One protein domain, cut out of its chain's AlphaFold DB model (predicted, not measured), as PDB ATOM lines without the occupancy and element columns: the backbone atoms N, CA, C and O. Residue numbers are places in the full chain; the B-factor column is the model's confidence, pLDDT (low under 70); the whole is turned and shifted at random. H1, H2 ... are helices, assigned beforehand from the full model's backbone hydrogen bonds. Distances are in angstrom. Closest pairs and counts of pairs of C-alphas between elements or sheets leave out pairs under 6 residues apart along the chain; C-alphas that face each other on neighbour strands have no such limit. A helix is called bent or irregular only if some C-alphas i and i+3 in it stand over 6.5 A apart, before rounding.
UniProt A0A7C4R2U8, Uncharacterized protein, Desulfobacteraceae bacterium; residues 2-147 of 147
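This is residues 2 to 147 of the 147 residues of an uncharacterized protein of Desulfobacteraceae bacterium (UniProt A0A7C4R2U8). Three long helices, H3, H5 and H6, lie side by side in a row, alternating in direction, and the bent helix H1 crosses H3 with its second arm while residues 2 to 20 of it stick out free. The short helix H2 packs on H3, and H4 lies across one end of the row, from the last turn of H3 to the last residues of H6. The printed part has 146 residues, with six named helices, H1 to H6 in chain order, and no named strand; its class is all helix. It is compact, with a radius of gyration of the C-alphas of 16.8 A and spans of 47 by 37 by 28 A.

H1, residues 2 to 34, is the longest helix by residues; by its hydrogen bonds it was assigned as one helix, but it is bent, with C-alphas 18 and 21 6.8 A apart. Arm H1a, residues 2 to 18, begins at C-alpha 2 (165.870, 245.477, 226.831) and is 24.3 A long; arm H1b, residues 21 to 34, is 19.9 A long. H2 is residues 41 to 46. H3, residues 52 to 73, is 32.2 A long, from C-alpha 52 at (167.390, 212.887, 211.789), and H4 is residues 80 to 88. H5, residues 91 to 115, is 36.8 A long. H6, residues 120 to 146, is 38.8 A long and ends at C-alpha 146 (157.516, 209.053, 249.398). H3 and H5 are only just irregular: C-alphas 53 and 56 are 6.8 A apart, C-alphas 111 and 114 7.0 A.

H1a and H1b stand at a shallow tilt of 30 degrees, and H1a touches no helix. H1b touches residues 61 to 70 of H3, the hub, at a steep tilt of 58 degrees, the closest C-alphas, of Ala 25 and Ala 66, being 4.9 A apart. H2 and H3 form a helical hairpin, closest at the C-alphas of Leu 41 and Arg 59, 6.2 A. H3 touches H5, opposite ways at 24 degrees, a shallow tilt, with the C-alphas of Ala 54 and Ala 111 closest at 4.9 A. H5 and H6 form a helical hairpin at a shallow tilt of 14 degrees, closest at the C-alphas of Arg 91 and Phe 146, 5.5 A. H4 is about perpendicular to H6, at 90 degrees, and touches its residues 145 to 146; the closest C-alphas, of His 81 and Val 145, are 5.5 A apart. H3 and H6 are apart. Every O i to N i+4 pair is within hydrogen-bond range in H1a, H1b, H2, H4 and H6, against 16 of 18 in H3 and 19 of 21 in H5.

The C-alphas of Phe 2 and Asn 36, the two farthest apart, are 50.5 A apart. The printed part has no cut and no long link. Its mean pLDDT is 93.4, and residue 2 alone is under 70.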
ATOM      1  N   PHE A   2     165.773 246.489 227.907       68.25
ATOM      2  CA  PHE A   2     165.870 245.477 226.831       68.25
ATOM      3  C   PHE A   2     166.364 244.084 227.285       68.25
ATOM      4  O   PHE A   2     165.792 243.064 226.910       68.25
ATOM      5  N   ARG A   3     167.381 244.028 228.159       74.75
ATOM      6  CA  ARG A   3     167.917 242.760 228.700       74.75
ATOM      7  C   ARG A   3     166.912 241.995 229.567       74.75
ATOM      8  O   ARG A   3     166.828 240.778 229.461       74.75
ATOM      9  N   PHE A   4     166.129 242.706 230.380       83.00
ATOM     10  CA  PHE A   4     165.091 242.099 231.215       83.00
ATOM     11  C   PHE A   4     163.961 241.510 230.360       83.00
ATOM     12  O   PHE A   4     163.577 240.363 230.564       83.00
ATOM     13  N   LYS A   5     163.503 242.247 229.339       86.94
ATOM     14  CA  LYS A   5     162.486 241.761 228.393       86.94
ATOM     15  C   LYS A   5     162.938 240.480 227.679       86.94
ATOM     16  O   LYS A   5     162.223 239.483 227.717       86.94
ATOM     17  N   LYS A   6     164.165 240.467 227.140       86.19
ATOM     18  CA  LYS A   6     164.749 239.285 226.478       86.19
ATOM     19  C   LYS A   6     164.859 238.077 227.416       86.19
ATOM     20  O   LYS A   6     164.616 236.949 226.999       86.19
ATOM     21  N   TYR A   7     165.211 238.301 228.684       86.44
ATOM     22  CA  TYR A   7     165.253 237.238 229.691       86.44
ATOM     23  C   TYR A   7     163.865 236.639 229.959       86.44
ATOM     24  O   TYR A   7     163.713 235.418 229.949       86.44
ATOM     25  N   VAL A   8     162.847 237.483 230.155       90.56
ATOM     26  CA  VAL A   8     161.465 237.031 230.387       90.56
ATOM     27  C   VAL A   8     160.946 236.227 229.193       90.56
ATOM     28  O   VAL A   8     160.385 235.147 229.379       90.56
ATOM     29  N   GLU A   9     161.189 236.703 227.973       92.12
ATOM     30  CA  GLU A   9     160.823 235.999 226.739       92.12
ATOM     31  C   GLU A   9     161.516 234.634 226.633       92.12
ATOM     32  O   GLU A   9     160.852 233.627 226.384       92.12
ATOM     33  N   ALA A  10     162.826 234.570 226.893       88.19
ATOM     34  CA  ALA A  10     163.584 233.321 226.863       88.19
ATOM     35  C   ALA A  10     163.091 232.315 227.915       88.19
ATOM     36  O   ALA A  10     162.933 231.133 227.611       88.19
ATOM     37  N   ARG A  11     162.789 232.777 229.135       89.94
ATOM     38  CA  ARG A  11     162.232 231.937 230.205       89.94
ATOM     39  C   ARG A  11     160.869 231.364 229.818       89.94
ATOM     40  O   ARG A  11     160.625 230.174 230.010       89.94
ATOM     41  N   ASN A  12     159.989 232.189 229.258       92.12
ATOM     42  CA  ASN A  12     158.661 231.749 228.832       92.12
ATOM     43  C   ASN A  12     158.753 230.761 227.658       92.12
ATOM     44  O   ASN A  12     158.063 229.741 227.651       92.12
ATOM     45  N   ALA A  13     159.645 231.021 226.697       92.50
ATOM     46  CA  ALA A  13     159.915 230.106 225.593       92.50
ATOM     47  C   ALA A  13     160.466 228.761 226.088       92.50
ATOM     48  O   ALA A  13     160.029 227.713 225.614       92.50
ATOM     49  N   PHE A  14     161.374 228.775 227.071       89.44
ATOM     50  CA  PHE A  14     161.867 227.558 227.713       89.44
ATOM     51  C   PHE A  14     160.723 226.758 228.341       89.44
ATOM     52  O   PHE A  14     160.575 225.581 228.027       89.44
ATOM     53  N   GLY A  15     159.875 227.397 229.155       90.62
ATOM     54  CA  GLY A  15     158.732 226.734 229.791       90.62
ATOM     55  C   GLY A  15     157.785 226.095 228.774       90.62
ATOM     56  O   GLY A  15     157.459 224.914 228.886       90.62
ATOM     57  N   LYS A  16     157.422 226.834 227.720       93.00
ATOM     58  CA  LYS A  16     156.572 226.321 226.635       93.00
ATOM     59  C   LYS A  16     157.198 225.110 225.937       93.00
ATOM     60  O   LYS A  16     156.530 224.105 225.720       93.00
ATOM     61  N   ASN A  17     158.483 225.186 225.600       92.19
ATOM     62  CA  ASN A  17     159.176 224.093 224.917       92.19
ATOM     63  C   ASN A  17     159.417 222.881 225.830       92.19
ATOM     64  O   ASN A  17     159.422 221.756 225.342       92.19
ATOM     65  N   TYR A  18     159.569 223.093 227.139       91.31
ATOM     66  CA  TYR A  18     159.679 222.025 228.130       91.31
ATOM     67  C   TYR A  18     158.355 221.270 228.326       91.31
ATOM     68  O   TYR A  18     158.355 220.047 228.492       91.31
ATOM     69  N   LEU A  19     157.220 221.974 228.296       94.69
ATOM     70  CA  LEU A  19     155.894 221.365 228.449       94.69
ATOM     71  C   LEU A  19     155.393 220.691 227.169       94.69
ATOM     72  O   LEU A  19     154.703 219.679 227.249       94.69
ATOM     73  N   LYS A  20     155.801 221.170 225.992       95.44
ATOM     74  CA  LYS A  20     155.306 220.662 224.705       95.44
ATOM     75  C   LYS A  20     155.391 219.127 224.537       95.44
ATOM     76  O   LYS A  20     154.375 218.536 224.180       95.44
ATOM     77  N   PRO A  21     156.517 218.434 224.825       95.50
ATOM     78  CA  PRO A  21     156.566 216.971 224.725       95.50
ATOM     79  C   PRO A  21     155.616 216.264 225.702       95.50
ATOM     80  O   PRO A  21     155.105 215.192 225.395       95.50
ATOM     81  N   ARG A  22     155.365 216.863 226.873       96.88
ATOM     82  CA  ARG A  22     154.450 216.330 227.896       96.88
ATOM     83  C   ARG A  22     153.006 216.425 227.421       96.88
ATOM     84  O   ARG A  22     152.296 215.427 227.450       96.88
ATOM     85  N   GLU A  23     152.619 217.581 226.895       96.50
ATOM     86  CA  GLU A  23     151.302 217.790 226.282       96.50
ATOM     87  C   GLU A  23     151.067 216.820 225.117       96.50
ATOM     88  O   GLU A  23     150.030 216.168 225.057       96.50
ATOM     89  N   GLN A  24     152.050 216.656 224.228       96.75
ATOM     90  CA  GLN A  24     151.948 215.741 223.087       96.75
ATOM     91  C   GLN A  24     151.824 214.275 223.512       96.75
ATOM     92  O   GLN A  24     151.013 213.544 222.946       96.75
ATOM     93  N   ALA A  25     152.608 213.836 224.500       97.56
ATOM     94  CA  ALA A  25     152.530 212.472 225.014       97.56
ATOM     95  C   ALA A  25     151.181 212.195 225.697       97.56
ATOM     96  O   ALA A  25     150.589 211.140 225.474       97.56
ATOM     97  N   MET A  26     150.674 213.149 226.483       96.31
ATOM     98  CA  MET A  26     149.373 213.046 227.143       96.31
ATOM     99  C   MET A  26     148.221 213.038 226.132       96.31
ATOM    100  O   MET A  26     147.324 212.207 226.243       96.31
ATOM    101  N   GLN A  27     148.266 213.903 225.116       95.44
ATOM    102  CA  GLN A  27     147.254 213.947 224.059       95.44
ATOM    103  C   GLN A  27     147.233 212.645 223.244       95.44
ATOM    104  O   GLN A  27     146.169 212.067 223.046       95.44
ATOM    105  N   ALA A  28     148.401 212.132 222.844       95.69
ATOM    106  CA  ALA A  28     148.488 210.853 222.135       95.69
ATOM    107  C   ALA A  28     147.974 209.679 222.975       95.69
ATOM    108  O   ALA A  28     147.345 208.764 222.447       95.69
ATOM    109  N   LEU A  29     148.244 209.694 224.283       96.69
ATOM    110  CA  LEU A  29     147.709 208.700 225.202       96.69
ATOM    111  C   LEU A  29     146.190 208.788 225.296       96.69
ATOM    112  O   LEU A  29     145.526 207.762 225.187       96.69
ATOM    113  N   ARG A  30     145.646 209.992 225.465       94.62
ATOM    114  CA  ARG A  30     144.204 210.215 225.523       94.62
ATOM    115  C   ARG A  30     143.508 209.689 224.267       94.62
ATOM    116  O   ARG A  30     142.582 208.898 224.388       94.62
ATOM    117  N   GLU A  31     143.993 210.053 223.082       94.31
ATOM    118  CA  GLU A  31     143.436 209.580 221.805       94.31
ATOM    119  C   GLU A  31     143.497 208.050 221.682       94.31
ATOM    120  O   GLU A  31     142.538 207.413 221.245       94.31
ATOM    121  N   SER A  32     144.610 207.443 222.104       95.12
ATOM    122  CA  SER A  32     144.788 205.985 222.127       95.12
ATOM    123  C   SER A  32     143.771 205.296 223.043       95.12
ATOM    124  O   SER A  32     143.208 204.276 222.648       95.12
ATOM    125  N   LEU A  33     143.494 205.868 224.219       93.12
ATOM    126  CA  LEU A  33     142.503 205.346 225.166       93.12
ATOM    127  C   LEU A  33     141.064 205.521 224.655       93.12
ATOM    128  O   LEU A  33     140.284 204.579 224.726       93.12
ATOM    129  N   GLU A  34     140.724 206.687 224.095       93.38
ATOM    130  CA  GLU A  34     139.381 206.979 223.560       93.38
ATOM    131  C   GLU A  34     139.032 206.104 222.343       93.38
ATOM    132  O   GLU A  34     137.882 205.704 222.169       93.38
ATOM    133  N   THR A  35     140.018 205.790 221.498       93.12
ATOM    134  CA  THR A  35     139.819 205.032 220.248       93.12
ATOM    135  C   THR A  35     140.192 203.553 220.347       93.12
ATOM    136  O   THR A  35     140.106 202.839 219.347       93.12
ATOM    137  N   ASN A  36     140.636 203.093 221.521       89.88
ATOM    138  CA  ASN A  36     141.198 201.756 221.737       89.88
ATOM    139  C   ASN A  36     142.260 201.377 220.678       89.88
ATOM    140  O   ASN A  36     142.241 200.289 220.098       89.88
ATOM    141  N   SER A  37     143.167 202.311 220.378       90.56
ATOM    142  CA  SER A  37     144.184 202.160 219.331       90.56
ATOM    143  C   SER A  37     145.607 202.277 219.877       90.56
ATOM    144  O   SER A  37     145.830 202.659 221.026       90.56
ATOM    145  N   LEU A  38     146.606 201.919 219.063       89.31
ATOM    146  CA  LEU A  38     148.018 202.023 219.445       89.31
ATOM    147  C   LEU A  38     148.464 203.485 219.590       89.31
ATOM    148  O   LEU A  38     148.008 204.366 218.866       89.31
ATOM    149  N   LEU A  39     149.437 203.733 220.473       91.44
ATOM    150  CA  LEU A  39     150.084 205.042 220.603       91.44
ATOM    151  C   LEU A  39     150.816 205.432 219.307       91.44
ATOM    152  O   LEU A  39     151.873 204.885 218.980       91.44
ATOM    153  N   ARG A  40     150.307 206.450 218.612       92.12
ATOM    154  CA  ARG A  40     150.844 206.960 217.335       92.12
ATOM    155  C   ARG A  40     151.988 207.961 217.524       92.12
ATOM    156  O   ARG A  40     152.016 209.037 216.935       92.12
ATOM    157  N   LEU A  41     152.977 207.611 218.349       94.69
ATOM    158  CA  LEU A  41     154.093 208.518 218.671       94.69
ATOM    159  C   LEU A  41     154.957 208.860 217.450       94.69
ATOM    160  O   LEU A  41     155.545 209.939 217.394       94.69
ATOM    161  N   GLN A  42     155.032 207.951 216.474       94.31
ATOM    162  CA  GLN A  42     155.780 208.186 215.240       94.31
ATOM    163  C   GLN A  42     155.166 209.332 214.423       94.31
ATOM    164  O   GLN A  42     155.901 210.199 213.964       94.31
ATOM    165  N   GLU A  43     153.836 209.419 214.350       94.44
ATOM    166  CA  GLU A  43     153.150 210.501 213.632       94.44
ATOM    167  C   GLU A  43     153.465 211.880 214.235       94.44
ATOM    168  O   GLU A  43     153.601 212.864 213.506       94.44
ATOM    169  N   ILE A  44     153.634 211.964 215.562       95.06
ATOM    170  CA  ILE A  44     154.061 213.206 216.227       95.06
ATOM    171  C   ILE A  44     155.469 213.590 215.775       95.06
ATOM    172  O   ILE A  44     155.714 214.748 215.443       95.06
ATOM    173  N   VAL A  45     156.395 212.630 215.763       96.06
ATOM    174  CA  VAL A  45     157.791 212.849 215.358       96.06
ATOM    175  C   VAL A  45     157.864 213.273 213.892       96.06
ATOM    176  O   VAL A  45     158.638 214.167 213.552       96.06
ATOM    177  N   ASP A  46     157.033 212.682 213.035       94.31
ATOM    178  CA  ASP A  46     157.028 212.956 211.600       94.31
ATOM    179  C   ASP A  46     156.565 214.375 211.261       94.31
ATOM    180  O   ASP A  46     157.085 214.975 210.323       94.31
ATOM    181  N   ARG A  47     155.676 214.953 212.074       93.88
ATOM    182  CA  ARG A  47     155.215 216.347 211.939       93.88
ATOM    183  C   ARG A  47     156.217 217.379 212.470       93.88
ATOM    184  O   ARG A  47     156.000 218.580 212.318       93.88
ATOM    185  N   MET A  48     157.288 216.943 213.134       89.62
ATOM    186  CA  MET A  48     158.268 217.830 213.757       89.62
ATOM    187  C   MET A  48     159.497 218.014 212.860       89.62
ATOM    188  O   MET A  48     160.075 217.058 212.345       89.62
ATOM    189  N   HIS A  49     159.961 219.258 212.749       90.81
ATOM    190  CA  HIS A  49     161.206 219.610 212.062       90.81
ATOM    191  C   HIS A  49     162.419 219.327 212.962       90.81
ATOM    192  O   HIS A  49     163.056 220.244 213.478       90.81
ATOM    193  N   LEU A  50     162.694 218.045 213.211       92.44
ATOM    194  CA  LEU A  50     163.839 217.585 213.999       92.44
ATOM    195  C   LEU A  50     164.970 217.095 213.085       92.44
ATOM    196  O   LEU A  50     164.677 216.445 212.076       92.44
ATOM    197  N   PRO A  51     166.246 217.317 213.461       94.50
ATOM    198  CA  PRO A  51     167.370 216.616 212.850       94.50
ATOM    199  C   PRO A  51     167.147 215.095 212.878       94.50
ATOM    200  O   PRO A  51     166.587 214.603 213.869       94.50
ATOM    201  N   PRO A  52     167.568 214.339 211.846       94.44
ATOM    202  CA  PRO A  52     167.390 212.887 211.789       94.44
ATOM    203  C   PRO A  52     167.830 212.163 213.068       94.44
ATOM    204  O   PRO A  52     167.112 211.302 213.578       94.44
ATOM    205  N   GLU A  53     168.950 212.591 213.648       95.31
ATOM    206  CA  GLU A  53     169.565 212.029 214.851       95.31
ATOM    207  C   GLU A  53     168.711 212.251 216.107       95.31
ATOM    208  O   GLU A  53     168.780 211.476 217.058       95.31
ATOM    209  N   ALA A  54     167.878 213.298 216.120       96.69
ATOM    210  CA  ALA A  54     167.010 213.642 217.242       96.69
ATOM    211  C   ALA A  54     165.630 212.970 217.169       96.69
ATOM    212  O   ALA A  54     164.931 212.916 218.182       96.69
ATOM    213  N   ARG A  55     165.231 212.416 216.014       97.12
ATOM    214  CA  ARG A  55     163.900 211.807 215.821       97.12
ATOM    215  C   ARG A  55     163.665 210.621 216.754       97.12
ATOM    216  O   ARG A  55     162.652 210.579 217.453       97.12
ATOM    217  N   ALA A  56     164.602 209.674 216.797       97.00
ATOM    218  CA  ALA A  56     164.483 208.491 217.647       97.00
ATOM    219  C   ALA A  56     164.528 208.830 219.155       97.00
ATOM    220  O   ALA A  56     163.609 208.410 219.863       97.00
ATOM    221  N   PRO A  57     165.482 209.647 219.658       97.88
ATOM    222  CA  PRO A  57     165.462 210.118 221.047       97.88
ATOM    223  C   PRO A  57     164.176 210.856 221.427       97.88
ATOM    224  O   PRO A  57     163.663 210.684 222.532       97.88
ATOM    225  N   TYR A  58     163.617 211.652 220.512       97.88
ATOM    226  CA  TYR A  58     162.366 212.360 220.764       97.88
ATOM    227  C   TYR A  58     161.175 211.406 220.891       97.88
ATOM    228  O   TYR A  58     160.375 211.536 221.815       97.88
ATOM    229  N   ARG A  59     161.086 210.399 220.014       98.06
ATOM    230  CA  ARG A  59     160.076 209.338 220.131       98.06
ATOM    231  C   ARG A  59     160.199 208.589 221.457       98.06
ATOM    232  O   ARG A  59     159.187 208.284 222.083       98.06
ATOM    233  N   GLU A  60     161.427 208.290 221.874       98.19
ATOM    234  CA  GLU A  60     161.698 207.605 223.136       98.19
ATOM    235  C   GLU A  60     161.235 208.441 224.340       98.19
ATOM    236  O   GLU A  60     160.553 207.915 225.221       98.19
ATOM    237  N   LEU A  61     161.521 209.748 224.334       98.38
ATOM    238  CA  LEU A  61     161.024 210.692 225.339       98.38
ATOM    239  C   LEU A  61     159.492 210.671 225.425       98.38
ATOM    240  O   LEU A  61     158.945 210.531 226.519       98.38
ATOM    241  N   LEU A  62     158.799 210.762 224.284       98.31
ATOM    242  CA  LEU A  62     157.335 210.690 224.248       98.31
ATOM    243  C   LEU A  62     156.816 209.363 224.816       98.31
ATOM    244  O   LEU A  62     155.816 209.357 225.524       98.31
ATOM    245  N   GLY A  63     157.503 208.250 224.547       98.00
ATOM    246  CA  GLY A  63     157.135 206.935 225.071       98.00
ATOM    247  C   GLY A  63     157.266 206.837 226.590       98.00
ATOM    248  O   GLY A  63     156.361 206.327 227.249       98.00
ATOM    249  N   VAL A  64     158.357 207.364 227.156       98.25
ATOM    250  CA  VAL A  64     158.559 207.413 228.614       98.25
ATOM    251  C   VAL A  64     157.488 208.278 229.284       98.25
ATOM    252  O   VAL A  64     156.913 207.866 230.290       98.25
ATOM    253  N   LEU A  65     157.178 209.440 228.705       98.31
ATOM    254  CA  LEU A  65     156.135 210.336 229.212       98.31
ATOM    255  C   LEU A  65     154.736 209.717 229.105       98.31
ATOM    256  O   LEU A  65     153.974 209.761 230.065       98.31
ATOM    257  N   ALA A  66     154.401 209.099 227.971       97.81
ATOM    258  CA  ALA A  66     153.107 208.450 227.777       97.81
ATOM    259  C   ALA A  66     152.913 207.261 228.729       97.81
ATOM    260  O   ALA A  66     151.816 207.071 229.246       97.81
ATOM    261  N   GLY A  67     153.972 206.487 228.998       97.00
ATOM    262  CA  GLY A  67     153.949 205.436 230.020       97.00
ATOM    263  C   GLY A  67     153.626 206.001 231.401       97.00
ATOM    264  O   GLY A  67     152.674 205.560 232.033       97.00
ATOM    265  N   HIS A  68     154.333 207.057 231.809       97.12
ATOM    266  CA  HIS A  68     154.066 207.731 233.078       97.12
ATOM    267  C   HIS A  68     152.629 208.245 233.202       97.12
ATOM    268  O   HIS A  68     151.988 208.014 234.223       97.12
ATOM    269  N   PHE A  69     152.108 208.926 232.178       96.56
ATOM    270  CA  PHE A  69     150.735 209.429 232.215       96.56
ATOM    271  C   PHE A  69     149.706 208.301 232.248       96.56
ATOM    272  O   PHE A  69     148.682 208.445 232.907       96.56
ATOM    273  N   ARG A  70     149.979 207.169 231.594       96.25
ATOM    274  CA  ARG A  70     149.111 205.990 231.673       96.25
ATOM    275  C   ARG A  70     149.067 205.436 233.089       96.25
ATOM    276  O   ARG A  70     147.976 205.176 233.582       96.25
ATOM    277  N   ASP A  71     150.222 205.302 233.734       96.00
ATOM    278  CA  ASP A  71     150.305 204.794 235.104       96.00
ATOM    279  C   ASP A  71     149.585 205.729 236.088       96.00
ATOM    280  O   ASP A  71     148.901 205.257 236.991       96.00
ATOM    281  N   LEU A  72     149.680 207.051 235.887       95.31
ATOM    282  CA  LEU A  72     148.934 208.031 236.681       95.31
ATOM    283  C   LEU A  72     147.423 207.968 236.439       95.31
ATOM    284  O   LEU A  72     146.666 208.013 237.399       95.31
ATOM    285  N   LEU A  73     146.974 207.863 235.185       92.81
ATOM    286  CA  LEU A  73     145.544 207.791 234.852       92.81
ATOM    287  C   LEU A  73     144.889 206.487 235.318       92.81
ATOM    288  O   LEU A  73     143.689 206.463 235.566       92.81
ATOM    289  N   ALA A  74     145.663 205.407 235.418       92.38
ATOM    290  CA  ALA A  74     145.207 204.134 235.965       92.38
ATOM    291  C   ALA A  74     145.242 204.092 237.504       92.38
ATOM    292  O   ALA A  74     144.734 203.142 238.098       92.38
ATOM    293  N   ALA A  75     145.869 205.076 238.152       94.00
ATOM    294  CA  ALA A  75     145.962 205.154 239.598       94.00
ATOM    295  C   ALA A  75     144.783 205.939 240.187       94.00
ATOM    296  O   ALA A  75     144.357 206.959 239.653       94.00
ATOM    297  N   GLU A  76     144.294 205.492 241.338       87.06
ATOM    298  CA  GLU A  76     143.328 206.243 242.139       87.06
ATOM    299  C   GLU A  76     144.068 207.200 243.081       87.06
ATOM    300  O   GLU A  76     145.042 206.809 243.726       87.06
ATOM    301  N   GLY A  77     143.625 208.450 243.196       86.44
ATOM    302  CA  GLY A  77     144.224 209.427 244.103       86.44
ATOM    303  C   GLY A  77     143.496 210.766 244.075       86.44
ATOM    304  O   GLY A  77     143.043 211.207 243.023       86.44
ATOM    305  N   GLU A  78     143.385 211.408 245.236       88.25
ATOM    306  CA  GLU A  78     142.684 212.694 245.398       88.25
ATOM    307  C   GLU A  78     143.582 213.901 245.085       88.25
ATOM    308  O   GLU A  78     143.098 215.001 244.828       88.25
ATOM    309  N   ASP A  79     144.900 213.691 245.075       92.19
ATOM    310  CA  ASP A  79     145.901 214.687 244.718       92.19
ATOM    311  C   ASP A  79     147.072 214.058 243.940       92.19
ATOM    312  O   ASP A  79     147.185 212.837 243.779       92.19
ATOM    313  N   MET A  80     147.982 214.908 243.460       89.75
ATOM    314  CA  MET A  80     149.155 214.475 242.695       89.75
ATOM    315  C   MET A  80     150.078 213.530 243.477       89.75
ATOM    316  O   MET A  80     150.652 212.614 242.887       89.75
ATOM    317  N   HIS A  81     150.244 213.732 244.786       93.69
ATOM    318  CA  HIS A  81     151.109 212.877 245.600       93.69
ATOM    319  C   HIS A  81     150.477 211.492 245.787       93.69
ATOM    320  O   HIS A  81     151.172 210.481 245.690       93.69
ATOM    321  N   GLY A  82     149.164 211.430 245.999       94.12
ATOM    322  CA  GLY A  82     148.367 210.212 246.049       94.12
ATOM    323  C   GLY A  82     148.461 209.429 244.746       94.12
ATOM    324  O   GLY A  82     148.808 208.248 244.784       94.12
ATOM    325  N   LEU A  83     148.268 210.096 243.601       95.44
ATOM    326  CA  LEU A  83     148.417 209.474 242.281       95.44
ATOM    327  C   LEU A  83     149.819 208.887 242.085       95.44
ATOM    328  O   LEU A  83     149.955 207.724 241.712       95.44
ATOM    329  N   LEU A  84     150.874 209.648 242.397       96.06
ATOM    330  CA  LEU A  84     152.257 209.177 242.272       96.06
ATOM    331  C   LEU A  84     152.550 207.986 243.190       96.06
ATOM    332  O   LEU A  84     153.141 206.997 242.745       96.06
ATOM    333  N   ARG A  85     152.118 208.043 244.456       95.81
ATOM    334  CA  ARG A  85     152.281 206.936 245.408       95.81
ATOM    335  C   ARG A  85     151.581 205.677 244.928       95.81
ATOM    336  O   ARG A  85     152.136 204.592 245.063       95.81
ATOM    337  N   ARG A  86     150.385 205.803 244.359       96.44
ATOM    338  CA  ARG A  86     149.585 204.663 243.899       96.44
ATOM    339  C   ARG A  86     150.112 204.081 242.591       96.44
ATOM    340  O   ARG A  86     150.251 202.861 242.505       96.44
ATOM    341  N   ALA A  87     150.500 204.932 241.644       97.00
ATOM    342  CA  ALA A  87     151.107 204.524 240.381       97.00
ATOM    343  C   ALA A  87     152.436 203.781 240.598       97.00
ATOM    344  O   ALA A  87     152.633 202.681 240.084       97.00
ATOM    345  N   TYR A  88     153.343 204.339 241.407       96.94
ATOM    346  CA  TYR A  88     154.701 203.803 241.549       96.94
ATOM    347  C   TYR A  88     154.903 202.890 242.759       96.94
ATOM    348  O   TYR A  88     155.841 202.091 242.766       96.94
ATOM    349  N   ARG A  89     154.035 202.961 243.776       95.25
ATOM    350  CA  ARG A  89     154.029 202.154 245.017       95.25
ATOM    351  C   ARG A  89     155.218 202.349 245.954       95.25
ATOM    352  O   ARG A  89     155.080 202.151 247.155       95.25
ATOM    353  N   SER A  90     156.383 202.717 245.434       96.00
ATOM    354  CA  SER A  90     157.591 202.942 246.215       96.00
ATOM    355  C   SER A  90     158.437 204.059 245.622       96.00
ATOM    356  O   SER A  90     158.432 204.312 244.413       96.00
ATOM    357  N   ARG A  91     159.248 204.668 246.490       96.44
ATOM    358  CA  ARG A  91     160.248 205.660 246.100       96.44
ATOM    359  C   ARG A  91     161.220 205.120 245.050       96.44
ATOM    360  O   ARG A  91     161.570 205.831 244.114       96.44
ATOM    361  N   VAL A  92     161.650 203.865 245.198       96.56
ATOM    362  CA  VAL A  92     162.609 203.218 244.286       96.56
ATOM    363  C   VAL A  92     162.038 203.145 242.872       96.56
ATOM    364  O   VAL A  92     162.715 203.536 241.924       96.56
ATOM    365  N   ASN A  93     160.778 202.732 242.724       96.75
ATOM    366  CA  ASN A  93     160.124 202.647 241.419       96.75
ATOM    367  C   ASN A  93     159.959 204.022 240.765       96.75
ATOM    368  O   ASN A  93     160.213 204.168 239.569       96.75
ATOM    369  N   TYR A  94     159.597 205.044 241.547       97.00
ATOM    370  CA  TYR A  94     159.518 206.407 241.022       97.00
ATOM    371  C   TYR A  94     160.892 206.926 240.576       97.00
ATOM    372  O   TYR A  94     161.027 207.500 239.494       97.00
ATOM    373  N   LEU A  95     161.944 206.652 241.354       96.50
ATOM    374  CA  LEU A  95     163.315 207.007 240.986       96.50
ATOM    375  C   LEU A  95     163.796 206.277 239.725       96.50
ATOM    376  O   LEU A  95     164.519 206.875 238.929       96.50
ATOM    377  N   LEU A  96     163.391 205.023 239.495       96.94
ATOM    378  CA  LEU A  96     163.683 204.317 238.242       96.94
ATOM    379  C   LEU A  96     163.068 205.038 237.035       96.94
ATOM    380  O   LEU A  96     163.755 205.236 236.030       96.94
ATOM    381  N   TYR A  97     161.815 205.486 237.149       96.75
ATOM    382  CA  TYR A  97     161.175 206.308 236.121       96.75
ATOM    383  C   TYR A  97     161.921 207.630 235.901       96.75
ATOM    384  O   TYR A  97     162.298 207.939 234.770       96.75
ATOM    385  N   VAL A  98     162.188 208.382 236.971       96.19
ATOM    386  CA  VAL A  98     162.900 209.669 236.915       96.19
ATOM    387  C   VAL A  98     164.271 209.523 236.253       96.19
ATOM    388  O   VAL A  98     164.629 210.324 235.388       96.19
ATOM    389  N   ASN A  99     165.022 208.477 236.604       96.12
ATOM    390  CA  ASN A  99     166.323 208.191 236.004       96.12
ATOM    391  C   ASN A  99     166.194 207.879 234.509       96.12
ATOM    392  O   ASN A  99     166.973 208.392 233.704       96.12
ATOM    393  N   ARG A 100     165.191 207.080 234.119       97.19
ATOM    394  CA  ARG A 100     164.915 206.786 232.709       97.19
ATOM    395  C   ARG A 100     164.547 208.054 231.937       97.19
ATOM    396  O   ARG A 100     165.085 208.263 230.853       97.19
ATOM    397  N   LEU A 101     163.693 208.911 232.503       96.81
ATOM    398  CA  LEU A 101     163.324 210.203 231.919       96.81
ATOM    399  C   LEU A 101     164.557 211.096 231.714       96.81
ATOM    400  O   LEU A 101     164.768 211.615 230.619       96.81
ATOM    401  N   GLY A 102     165.416 211.218 232.728       95.94
ATOM    402  CA  GLY A 102     166.649 211.998 232.624       95.94
ATOM    403  C   GLY A 102     167.606 211.464 231.553       95.94
ATOM    404  O   GLY A 102     168.217 212.242 230.822       95.94
ATOM    405  N   GLN A 103     167.715 210.141 231.397       97.00
ATOM    406  CA  GLN A 103     168.550 209.534 230.355       97.00
ATOM    407  C   GLN A 103     168.040 209.827 228.938       97.00
ATOM    408  O   GLN A 103     168.848 210.158 228.067       97.00
ATOM    409  N   VAL A 104     166.728 209.723 228.692       97.50
ATOM    410  CA  VAL A 104     166.160 210.007 227.360       97.50
ATOM    411  C   VAL A 104     166.239 211.494 227.013       97.50
ATOM    412  O   VAL A 104     166.567 211.836 225.879       97.50
ATOM    413  N   GLU A 105     166.042 212.386 227.990       96.44
ATOM    414  CA  GLU A 105     166.236 213.832 227.808       96.44
ATOM    415  C   GLU A 105     167.697 214.159 227.463       96.44
ATOM    416  O   GLU A 105     167.949 214.860 226.485       96.44
ATOM    417  N   LYS A 106     168.670 213.576 228.180       96.44
ATOM    418  CA  LYS A 106     170.109 213.730 227.887       96.44
ATOM    419  C   LYS A 106     170.467 213.265 226.474       96.44
ATOM    420  O   LYS A 106     171.203 213.954 225.763       96.44
ATOM    421  N   ARG A 107     169.929 212.121 226.030       97.25
ATOM    422  CA  ARG A 107     170.114 211.631 224.650       97.25
ATOM    423  C   ARG A 107     169.555 212.614 223.625       97.25
ATOM    424  O   ARG A 107     170.230 212.918 222.642       97.25
ATOM    425  N   LEU A 108     168.356 213.140 223.865       96.56
ATOM    426  CA  LEU A 108     167.738 214.133 222.991       96.56
ATOM    427  C   LEU A 108     168.555 215.430 222.935       96.56
ATOM    428  O   LEU A 108     168.817 215.936 221.846       96.56
ATOM    429  N   HIS A 109     169.003 215.955 224.078       94.94
ATOM    430  CA  HIS A 109     169.841 217.153 224.113       94.94
ATOM    431  C   HIS A 109     171.153 216.950 223.351       94.94
ATOM    432  O   HIS A 109     171.561 217.827 222.588       94.94
ATOM    433  N   ALA A 110     171.799 215.791 223.513       94.75
ATOM    434  CA  ALA A 110     173.018 215.454 222.788       94.75
ATOM    435  C   ALA A 110     172.794 215.412 221.266       94.75
ATOM    436  O   ALA A 110     173.629 215.935 220.529       94.75
ATOM    437  N   ALA A 111     171.665 214.856 220.816       95.38
ATOM    438  CA  ALA A 111     171.296 214.792 219.402       95.38
ATOM    439  C   ALA A 111     170.920 216.162 218.809       95.38
ATOM    440  O   ALA A 111     171.191 216.426 217.642       95.38
ATOM    441  N   LEU A 112     170.325 217.057 219.604       93.19
ATOM    442  CA  LEU A 112     169.966 218.409 219.163       93.19
ATOM    443  C   LEU A 112     171.155 219.376 219.163       93.19
ATOM    444  O   LEU A 112     171.169 220.322 218.377       93.19
ATOM    445  N   ARG A 113     172.152 219.154 220.028       91.12
ATOM    446  CA  ARG A 113     173.279 220.073 220.243       91.12
ATOM    447  C   ARG A 113     173.988 220.522 218.955       91.12
ATOM    448  O   ARG A 113     174.237 221.721 218.858       91.12
ATOM    449  N   PRO A 114     174.296 219.649 217.973       90.06
ATOM    450  CA  PRO A 114     174.972 220.067 216.741       90.06
ATOM    451  C   PRO A 114     174.170 221.067 215.899       90.06
ATOM    452  O   PRO A 114     174.756 221.843 215.152       90.06
ATOM    453  N   ALA A 115     172.839 221.073 216.024       87.56
ATOM    454  CA  ALA A 115     171.959 221.965 215.273       87.56
ATOM    455  C   ALA A 115     171.776 223.346 215.938       87.56
ATOM    456  O   ALA A 115     171.178 224.245 215.341       87.56
ATOM    457  N   ILE A 116     172.270 223.539 217.168       87.44
ATOM    458  CA  ILE A 116     172.144 224.805 217.896       87.44
ATOM    459  C   ILE A 116     173.263 225.754 217.455       87.44
ATOM    460  O   ILE A 116     174.443 225.486 217.664       87.44
ATOM    461  N   LYS A 117     172.889 226.899 216.878       85.94
ATOM    462  CA  LYS A 117     173.837 227.966 216.523       85.94
ATOM    463  C   LYS A 117     174.366 228.655 217.786       85.94
ATOM    464  O   LYS A 117     173.572 229.078 218.623       85.94
ATOM    465  N   GLY A 118     175.682 228.838 217.881       84.88
ATOM    466  CA  GLY A 118     176.332 229.587 218.962       84.88
ATOM    467  C   GLY A 118     177.653 228.960 219.402       84.88
ATOM    468  O   GLY A 118     178.159 228.048 218.749       84.88
ATOM    469  N   ASP A 119     178.200 229.444 220.517       87.31
ATOM    470  CA  ASP A 119     179.375 228.829 221.134       87.31
ATOM    471  C   ASP A 119     179.001 227.468 221.738       87.31
ATOM    472  O   ASP A 119     178.269 227.371 222.729       87.31
ATOM    473  N   GLY A 120     179.531 226.397 221.144       83.25
ATOM    474  CA  GLY A 120     179.316 225.027 221.602       83.25
ATOM    475  C   GLY A 120     179.751 224.794 223.054       83.25
ATOM    476  O   GLY A 120     179.151 223.960 223.737       83.25
ATOM    477  N   GLY A 121     180.744 225.540 223.551       88.12
ATOM    478  CA  GLY A 121     181.195 225.485 224.940       88.12
ATOM    479  C   GLY A 121     180.151 226.031 225.914       88.12
ATOM    480  O   GLY A 121     179.804 225.360 226.892       88.12
ATOM    481  N   GLU A 122     179.607 227.216 225.636       90.50
ATOM    482  CA  GLU A 122     178.527 227.817 226.428       90.50
ATOM    483  C   GLU A 122     177.235 227.001 226.361       90.50
ATOM    484  O   GLU A 122     176.630 226.732 227.401       90.50
ATOM    485  N   ILE A 123     176.849 226.528 225.170       89.75
ATOM    486  CA  ILE A 123     175.670 225.669 224.984       89.75
ATOM    487  C   ILE A 123     175.805 224.402 225.833       89.75
ATOM    488  O   ILE A 123     174.885 224.047 226.572       89.75
ATOM    489  N   LYS A 124     176.966 223.735 225.787       90.69
ATOM    490  CA  LYS A 124     177.225 222.530 226.588       90.69
ATOM    491  C   LYS A 124     177.114 222.809 228.088       90.69
ATOM    492  O   LYS A 124     176.502 222.016 228.801       90.69
ATOM    493  N   LYS A 125     177.675 223.924 228.571       93.50
ATOM    494  CA  LYS A 125     177.583 224.323 229.988       93.50
ATOM    495  C   LYS A 125     176.137 224.597 230.405       93.50
ATOM    496  O   LYS A 125     175.717 224.139 231.465       93.50
ATOM    497  N   ALA A 126     175.371 225.306 229.577       91.69
ATOM    498  CA  ALA A 126     173.973 225.622 229.854       91.69
ATOM    499  C   ALA A 126     173.104 224.356 229.920       91.69
ATOM    500  O   ALA A 126     172.391 224.160 230.903       91.69
ATOM    501  N   VAL A 127     173.217 223.470 228.925       92.25
ATOM    502  CA  VAL A 127     172.488 222.189 228.885       92.25
ATOM    503  C   VAL A 127     172.837 221.324 230.096       92.25
ATOM    504  O   VAL A 127     171.937 220.868 230.794       92.25
ATOM    505  N   SER A 128     174.126 221.178 230.416       93.75
ATOM    506  CA  SER A 128     174.556 220.397 231.581       93.75
ATOM    507  C   SER A 128     173.999 220.955 232.895       93.75
ATOM    508  O   SER A 128     173.588 220.190 233.765       93.75
ATOM    509  N   ARG A 129     173.923 222.283 233.040       95.44
ATOM    510  CA  ARG A 129     173.328 222.907 234.229       95.44
ATOM    511  C   ARG A 129     171.826 222.629 234.334       95.44
ATOM    512  O   ARG A 129     171.349 222.373 235.436       95.44
ATOM    513  N   ILE A 130     171.101 222.666 233.215       92.75
ATOM    514  CA  ILE A 130     169.671 222.324 233.167       92.75
ATOM    515  C   ILE A 130     169.462 220.870 233.595       92.75
ATOM    516  O   ILE A 130     168.617 220.607 234.445       92.75
ATOM    517  N   GLU A 131     170.254 219.945 233.055       93.50
ATOM    518  CA  GLU A 131     170.167 218.515 233.376       93.50
ATOM    519  C   GLU A 131     170.429 218.242 234.861       93.50
ATOM    520  O   GLU A 131     169.650 217.540 235.500       93.50
ATOM    521  N   THR A 132     171.475 218.846 235.434       95.06
ATOM    522  CA  THR A 132     171.794 218.695 236.862       95.06
ATOM    523  C   THR A 132     170.681 219.235 237.757       95.06
ATOM    524  O   THR A 132     170.302 218.581 238.727       95.06
ATOM    525  N   ILE A 133     170.139 220.418 237.445       94.75
ATOM    526  CA  ILE A 133     169.054 221.006 238.243       94.75
ATOM    527  C   ILE A 133     167.773 220.175 238.104       94.75
ATOM    528  O   ILE A 133     167.091 219.945 239.098       94.75
ATOM    529  N   ALA A 134     167.454 219.685 236.904       93.00
ATOM    530  CA  ALA A 134     166.298 218.820 236.692       93.00
ATOM    531  C   ALA A 134     166.407 217.517 237.503       93.00
ATOM    532  O   ALA A 134     165.436 217.117 238.144       93.00
ATOM    533  N   ASP A 135     167.585 216.887 237.526       93.00
ATOM    534  CA  ASP A 135     167.831 215.675 238.315       93.00
ATOM    535  C   ASP A 135     167.697 215.940 239.827       93.00
ATOM    536  O   ASP A 135     167.098 215.129 240.538       93.00
ATOM    537  N   LEU A 136     168.197 217.081 240.322       95.25
ATOM    538  CA  LEU A 136     168.040 217.496 241.723       95.25
ATOM    539  C   LEU A 136     166.559 217.659 242.095       95.25
ATOM    540  O   LEU A 136     166.086 217.016 243.029       95.25
ATOM    541  N   LEU A 137     165.815 218.460 241.324       95.56
ATOM    542  CA  LEU A 137     164.407 218.759 241.600       95.56
ATOM    543  C   LEU A 137     163.537 217.495 241.609       95.56
ATOM    544  O   LEU A 137     162.639 217.364 242.437       95.56
ATOM    545  N   ARG A 138     163.815 216.537 240.719       94.31
ATOM    546  CA  ARG A 138     163.085 215.259 240.679       94.31
ATOM    547  C   ARG A 138     163.418 214.359 241.865       94.31
ATOM    548  O   ARG A 138     162.551 213.628 242.337       94.31
ATOM    549  N   ARG A 139     164.656 214.399 242.370       93.69
ATOM    550  CA  ARG A 139     165.028 213.685 243.604       93.69
ATOM    551  C   ARG A 139     164.342 214.292 244.821       93.69
ATOM    552  O   ARG A 139     163.812 213.544 245.632       93.69
ATOM    553  N   GLU A 140     164.303 215.618 244.917       95.62
ATOM    554  CA  GLU A 140     163.573 216.328 245.974       95.62
ATOM    555  C   GLU A 140     162.066 216.053 245.912       95.62
ATOM    556  O   GLU A 140     161.415 215.899 246.940       95.62
ATOM    557  N   GLU A 141     161.484 215.961 244.716       94.81
ATOM    558  CA  GLU A 141     160.100 215.515 244.542       94.81
ATOM    559  C   GLU A 141     159.903 214.067 245.002       94.81
ATOM    560  O   GLU A 141     158.967 213.796 245.747       94.81
ATOM    561  N   ALA A 142     160.796 213.149 244.624       95.19
ATOM    562  CA  ALA A 142     160.721 211.758 245.067       95.19
ATOM    563  C   ALA A 142     160.793 211.628 246.596       95.19
ATOM    564  O   ALA A 142     160.069 210.813 247.162       95.19
ATOM    565  N   GLU A 143     161.628 212.434 247.257       94.62
ATOM    566  CA  GLU A 143     161.637 212.540 248.719       94.62
ATOM    567  C   GLU A 143     160.285 213.036 249.223       94.62
ATOM    568  O   GLU A 143     159.611 212.323 249.956       94.62
ATOM    569  N   ARG A 144     159.817 214.204 248.771       94.81
ATOM    570  CA  ARG A 144     158.555 214.796 249.251       94.81
ATOM    571  C   ARG A 144     157.340 213.885 249.067       94.81
ATOM    572  O   ARG A 144     156.444 213.896 249.905       94.81
ATOM    573  N   VAL A 145     157.290 213.122 247.978       94.75
ATOM    574  CA  VAL A 145     156.161 212.233 247.677       94.75
ATOM    575  C   VAL A 145     156.224 210.949 248.502       94.75
ATOM    576  O   VAL A 145     155.178 210.463 248.909       94.75
ATOM    577  N   PHE A 146     157.398 210.380 248.769       94.00
ATOM    578  CA  PHE A 146     157.516 209.053 249.398       94.00
ATOM    579  C   PHE A 146     158.151 209.058 250.797       94.00
ATOM    580  O   PHE A 146     158.502 207.984 251.290       94.00
ATOM    581  N   SER A 147     158.302 210.237 251.405       85.19
ATOM    582  CA  SER A 147     158.577 210.395 252.840       85.19
ATOM    583  C   SER A 147     157.361 210.046 253.687       85.19
ATOM    584  O   SER A 147     156.224 210.288 253.208       85.19
TER     585      SER A 147